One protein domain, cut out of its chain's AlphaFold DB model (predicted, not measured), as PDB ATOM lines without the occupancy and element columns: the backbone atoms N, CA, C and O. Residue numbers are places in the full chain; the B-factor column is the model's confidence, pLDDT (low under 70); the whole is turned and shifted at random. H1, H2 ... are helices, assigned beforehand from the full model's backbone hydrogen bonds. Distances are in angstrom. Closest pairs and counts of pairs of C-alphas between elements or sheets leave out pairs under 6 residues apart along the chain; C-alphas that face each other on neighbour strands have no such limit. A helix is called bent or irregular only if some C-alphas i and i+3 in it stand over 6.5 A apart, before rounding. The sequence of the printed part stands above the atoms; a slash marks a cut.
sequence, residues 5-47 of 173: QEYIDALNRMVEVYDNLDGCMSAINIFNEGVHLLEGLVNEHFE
ATOM      1  N   GLN A   5     -83.545  97.852  38.226       83.50
ATOM      2  CA  GLN A   5     -83.452  99.183  38.825       83.50
ATOM      3  C   GLN A   5     -82.045  99.779  38.694       83.50
ATOM      4  O   GLN A   5     -81.909 100.934  38.321       83.50
ATOM      5  N   GLU A   6     -80.994  98.981  38.902       83.81
ATOM      6  CA  GLU A   6     -79.608  99.453  38.786       83.81
ATOM      7  C   GLU A   6     -79.248  99.916  37.361       83.81
ATOM      8  O   GLU A   6     -78.453 100.845  37.204       83.81
ATOM      9  N   TYR A   7     -79.843  99.311  36.323       86.38
ATOM     10  CA  TYR A   7     -79.696  99.770  34.935       86.38
ATOM     11  C   TYR A   7     -80.438 101.083  34.685       86.38
ATOM     12  O   TYR A   7     -79.860 102.000  34.103       86.38
ATOM     13  N   ILE A   8     -81.684 101.197  35.153       87.38
ATOM     14  CA  ILE A   8     -82.476 102.431  35.032       87.38
ATOM     15  C   ILE A   8     -81.774 103.588  35.760       87.38
ATOM     16  O   ILE A   8     -81.591 104.658  35.188       87.38
ATOM     17  N   ASP A   9     -81.270 103.355  36.972       85.69
ATOM     18  CA  ASP A   9     -80.534 104.358  37.748       85.69
ATOM     19  C   ASP A   9     -79.209 104.761  37.076       85.69
ATOM     20  O   ASP A   9     -78.737 105.892  37.214       85.69
ATOM     21  N   ALA A  10     -78.556 103.847  36.350       84.75
ATOM     22  CA  ALA A  10     -77.380 104.178  35.546       84.75
ATOM     23  C   ALA A  10     -77.737 105.069  34.345       84.75
ATOM     24  O   ALA A  10     -77.024 106.040  34.099       84.75
ATOM     25  N   LEU A  11     -78.838 104.778  33.645       88.25
ATOM     26  CA  LEU A  11     -79.332 105.586  32.525       88.25
ATOM     27  C   LEU A  11     -79.764 106.987  32.979       88.25
ATOM     28  O   LEU A  11     -79.361 107.975  32.373       88.25
ATOM     29  N   ASN A  12     -80.484 107.093  34.098       84.62
ATOM     30  CA  ASN A  12     -80.902 108.385  34.649       84.62
ATOM     31  C   ASN A  12     -79.701 109.265  35.025       84.62
ATOM     32  O   ASN A  12     -79.669 110.441  34.676       84.62
ATOM     33  N   ARG A  13     -78.654 108.691  35.636       82.50
ATOM     34  CA  ARG A  13     -77.407 109.427  35.919       82.50
ATOM     35  C   ARG A  13     -76.712 109.931  34.655       82.50
ATOM     36  O   ARG A  13     -76.083 110.984  34.688       82.50
ATOM     37  N   MET A  14     -76.796 109.184  33.554       83.19
ATOM     38  CA  MET A  14     -76.250 109.619  32.268       83.19
ATOM     39  C   MET A  14     -76.999 110.846  31.736       83.19
ATOM     40  O   MET A  14     -76.341 111.785  31.296       83.19
ATOM     41  N   VAL A  15     -78.332 110.871  31.836       81.19
ATOM     42  CA  VAL A  15     -79.162 112.035  31.469       81.19
ATOM     43  C   VAL A  15     -78.853 113.229  32.366       81.19
ATOM     44  O   VAL A  15     -78.578 114.309  31.862       81.19
ATOM     45  N   GLU A  16     -78.784 113.036  33.685       79.44
ATOM     46  CA  GLU A  16     -78.501 114.122  34.634       79.44
ATOM     47  C   GLU A  16     -77.135 114.779  34.394       79.44
ATOM     48  O   GLU A  16     -77.019 116.003  34.403       79.44
ATOM     49  N   VAL A  17     -76.076 113.992  34.174       76.56
ATOM     50  CA  VAL A  17     -74.748 114.542  33.842       76.56
ATOM     51  C   VAL A  17     -74.800 115.314  32.526       76.56
ATOM     52  O   VAL A  17     -74.107 116.320  32.371       76.56
ATOM     53  N   TYR A  18     -75.623 114.847  31.595       71.62
ATOM     54  CA  TYR A  18     -75.744 115.408  30.266       71.62
ATOM     55  C   TYR A  18     -76.543 116.720  30.224       71.62
ATOM     56  O   TYR A  18     -76.089 117.673  29.599       71.62
ATOM     57  N   ASP A  19     -77.651 116.828  30.962       70.12
ATOM     58  CA  ASP A  19     -78.449 118.060  31.093       70.12
ATOM     59  C   ASP A  19     -77.657 119.223  31.718       70.12
ATOM     60  O   ASP A  19     -77.992 120.394  31.539       70.12
ATOM     61  N   ASN A  20     -76.578 118.905  32.439       73.12
ATOM     62  CA  ASN A  20     -75.669 119.876  33.042       73.12
ATOM     63  C   ASN A  20     -74.491 120.280  32.126       73.12
ATOM     64  O   ASN A  20     -73.650 121.084  32.539       73.12
ATOM     65  N   LEU A  21     -74.397 119.738  30.904       70.25
ATOM     66  CA  LEU A  21     -73.376 120.101  29.916       70.25
ATOM     67  C   LEU A  21     -73.891 121.194  28.967       70.25
ATOM     68  O   LEU A  21     -74.909 121.034  28.302       70.25
ATOM     69  N   ASP A  22     -73.140 122.291  28.838       69.31
ATOM     70  CA  ASP A  22     -73.427 123.349  27.862       69.31
ATOM     71  C   ASP A  22     -72.949 122.901  26.464       69.31
ATOM     72  O   ASP A  22     -71.745 122.771  26.214       69.31
ATOM     73  N   GLY A  23     -73.886 122.563  25.567       67.44
ATOM     74  CA  GLY A  23     -73.591 121.811  24.342       67.44
ATOM     75  C   GLY A  23     -74.541 122.048  23.159       67.44
ATOM     76  O   GLY A  23     -75.567 122.716  23.252       67.44
ATOM     77  N   CYS A  24     -74.177 121.501  21.993       71.06
ATOM     78  CA  CYS A  24     -74.938 121.648  20.748       71.06
ATOM     79  C   CYS A  24     -76.266 120.870  20.799       71.06
ATOM     80  O   CYS A  24     -76.263 119.662  21.026       71.06
ATOM     81  N   MET A  25     -77.388 121.533  20.492       72.50
ATOM     82  CA  MET A  25     -78.745 120.960  20.533       72.50
ATOM     83  C   MET A  25     -78.907 119.646  19.744       72.50
ATOM     84  O   MET A  25     -79.694 118.787  20.127       72.50
ATOM     85  N   SER A  26     -78.149 119.450  18.662       69.31
ATOM     86  CA  SER A  26     -78.184 118.199  17.894       69.31
ATOM     87  C   SER A  26     -77.550 117.023  18.639       69.31
ATOM     88  O   SER A  26     -78.088 115.921  18.597       69.31
ATOM     89  N   ALA A  27     -76.444 117.248  19.353       68.56
ATOM     90  CA  ALA A  27     -75.845 116.233  20.214       68.56
ATOM     91  C   ALA A  27     -76.777 115.894  21.388       68.56
ATOM     92  O   ALA A  27     -76.832 114.731  21.789       68.56
ATOM     93  N   ILE A  28     -77.543 116.888  21.865       74.38
ATOM     94  CA  ILE A  28     -78.518 116.735  22.957       74.38
ATOM     95  C   ILE A  28     -79.621 115.768  22.580       74.38
ATOM     96  O   ILE A  28     -79.887 114.806  23.301       74.38
ATOM     97  N   ASN A  29     -80.197 115.966  21.403       76.50
ATOM     98  CA  ASN A  29     -81.265 115.099  20.933       76.50
ATOM     99  C   ASN A  29     -80.770 113.661  20.704       76.50
ATOM    100  O   ASN A  29     -81.420 112.725  21.154       76.50
ATOM    101  N   ILE A  30     -79.588 113.479  20.099       78.19
ATOM    102  CA  ILE A  30     -79.024 112.143  19.822       78.19
ATOM    103  C   ILE A  30     -78.754 111.363  21.116       78.19
ATOM    104  O   ILE A  30     -79.016 110.162  21.184       78.19
ATOM    105  N   PHE A  31     -78.219 112.027  22.143       82.50
ATOM    106  CA  PHE A  31     -77.931 111.378  23.418       82.50
ATOM    107  C   PHE A  31     -79.215 110.972  24.150       82.50
ATOM    108  O   PHE A  31     -79.340 109.818  24.562       82.50
ATOM    109  N   ASN A  32     -80.191 111.881  24.238       82.75
ATOM    110  CA  ASN A  32     -81.478 111.610  24.881       82.75
ATOM    111  C   ASN A  32     -82.252 110.487  24.177       82.75
ATOM    112  O   ASN A  32     -82.764 109.583  24.836       82.75
ATOM    113  N   GLU A  33     -82.282 110.482  22.841       83.81
ATOM    114  CA  GLU A  33     -82.870 109.387  22.061       83.81
ATOM    115  C   GLU A  33     -82.177 108.046  22.348       83.81
ATOM    116  O   GLU A  33     -82.845 107.026  22.536       83.81
ATOM    117  N   GLY A  34     -80.843 108.043  22.437       83.50
ATOM    118  CA  GLY A  34     -80.062 106.853  22.771       83.50
ATOM    119  C   GLY A  34     -80.364 106.308  24.168       83.50
ATOM    120  O   GLY A  34     -80.506 105.095  24.332       83.50
ATOM    121  N   VAL A  35     -80.508 107.181  25.168       89.00
ATOM    122  CA  VAL A  35     -80.856 106.761  26.533       89.00
ATOM    123  C   VAL A  35     -82.275 106.196  26.599       89.00
ATOM    124  O   VAL A  35     -82.458 105.117  27.161       89.00
ATOM    125  N   HIS A  36     -83.261 106.846  25.976       87.00
ATOM    126  CA  HIS A  36     -84.631 106.322  25.944       87.00
ATOM    127  C   HIS A  36     -84.739 104.984  25.202       87.00
ATOM    128  O   HIS A  36     -85.490 104.103  25.622       87.00
ATOM    129  N   LEU A  37     -83.957 104.785  24.135       90.06
ATOM    130  CA  LEU A  37     -83.864 103.485  23.471       90.06
ATOM    131  C   LEU A  37     -83.329 102.409  24.428       90.06
ATOM    132  O   LEU A  37     -83.888 101.316  24.502       90.06
ATOM    133  N   LEU A  38     -82.262 102.711  25.174       92.62
ATOM    134  CA  LEU A  38     -81.694 101.783  26.155       92.62
ATOM    135  C   LEU A  38     -82.668 101.489  27.299       92.62
ATOM    136  O   LEU A  38     -82.766 100.342  27.723       92.62
ATOM    137  N   GLU A  39     -83.415 102.487  27.767       88.44
ATOM    138  CA  GLU A  39     -84.466 102.308  28.769       88.44
ATOM    139  C   GLU A  39     -85.554 101.346  28.266       88.44
ATOM    140  O   GLU A  39     -85.942 100.420  28.982       88.44
ATOM    141  N   GLY A  40     -85.995 101.506  27.014       86.75
ATOM    142  CA  GLY A  40     -86.918 100.580  26.354       86.75
ATOM    143  C   GLY A  40     -86.380  99.148  26.317       86.75
ATOM    144  O   GLY A  40     -87.053  98.223  26.767       86.75
ATOM    145  N   LEU A  41     -85.127  98.969  25.891       88.06
ATOM    146  CA  LEU A  41     -84.475  97.655  25.833       88.06
ATOM    147  C   LEU A  41     -84.299  97.013  27.216       88.06
ATOM    148  O   LEU A  41     -84.464  95.805  27.362       88.06
ATOM    149  N   VAL A  42     -83.977  97.804  28.244       88.94
ATOM    150  CA  VAL A  42     -83.919  97.337  29.638       88.94
ATOM    151  C   VAL A  42     -85.309  96.886  30.084       88.94
ATOM    152  O   VAL A  42     -85.454  95.814  30.668       88.94
ATOM    153  N   ASN A  43     -86.349  97.658  29.777       84.44
ATOM    154  CA  ASN A  43     -87.717  97.288  30.120       84.44
ATOM    155  C   ASN A  43     -88.169  95.986  29.453       84.44
ATOM    156  O   ASN A  43     -88.758  95.163  30.149       84.44
ATOM    157  N   GLU A  44     -87.841  95.774  28.178       85.06
ATOM    158  CA  GLU A  44     -88.099  94.520  27.456       85.06
ATOM    159  C   GLU A  44     -87.281  93.345  28.018       85.06
ATOM    160  O   GLU A  44     -87.800  92.247  28.213       85.06
ATOM    161  N   HIS A  45     -85.992  93.557  28.310       85.19
ATOM    162  CA  HIS A  45     -85.106  92.504  28.817       85.19
ATOM    163  C   HIS A  45     -85.536  91.987  30.193       85.19
ATOM    164  O   HIS A  45     -85.444  90.790  30.471       85.19
ATOM    165  N   PHE A  46     -85.996  92.898  31.047       82.94
ATOM    166  CA  PHE A  46     -86.478  92.602  32.390       82.94
ATOM    167  C   PHE A  46     -88.009  92.561  32.465       82.94
ATOM    168  O   PHE A  46     -88.568  92.727  33.550       82.94
ATOM    169  N   GLU A  47     -88.702  92.390  31.337       78.56
ATOM    170  CA  GLU A  47     -90.140  92.155  31.349       78.56
ATOM    171  C   GLU A  47     -90.399  90.836  32.087       78.56
ATOM    172  O   GLU A  47     -89.908  89.771  31.692       78.56
TER     173      GLU A  47
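What this domain is: This is residues 5 to 47 of the 173 residues of an uncharacterized protein of Holdemanella biformis (UniProt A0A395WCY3). Two helices, the longer H2 and the shorter H1, lie side by side and run opposite ways, their lines only 5 degrees from each other, making one long helical hairpin in the outline of a rod. The turn at one end of the hairpin, residues 20 to 27, of which 25 to 27 belong to H2, stands free and sticks out beyond the touching part of the two helices. The printed part has 43 residues, with two named helices in the order H1, H2 and no named strand, and its class is all helix. It is only just loose, close to compact, with a radius of gyration of the C-alphas of 11.2 A, and the C-alphas span 35 by 16 by 6 A.

How they stand to each other: Begin with H2, residues 25 to 45, the longest helix, and look next to H1, residues 5 to 19, which touches it. Their closest C-alphas are those of Leu 11 and Val 35, 6.3 A apart, and 10 pairs of C-alphas are within 8 A. The two run opposite ways at a shallow tilt of 5 degrees, with 10.6 A from centre to centre. They form a helical hairpin, two helices that follow each other in the chain and run opposite ways. In both H1 and H2 every O i to N i+4 pair is within hydrogen-bond range.

Where its parts are: Find C-alpha 25 at (-78.745, 120.960, 20.533); from there H2 runs 30.3 A to C-alpha 45 at (-85.106, 92.504, 28.817). For H1, find C-alpha 5 at (-83.452, 99.183, 38.825); the helix ends 21.0 A away at C-alpha 19. Neither helix is bent.

The domain as a whole: Look at Asp 22 and Glu 47 for the two C-alphas farthest apart, 35.6 A. The C-alphas of Gln 5 and Glu 47, first and last of the printed part, are 12.2 A apart. The link from H1 to H2, 5 residues, is tight, and the printed part has no cut. In the B-factor column the mean pLDDT of the printed part is 80.9; this predicted model falls under 70 at residues 22 to 23 and 26 to 27.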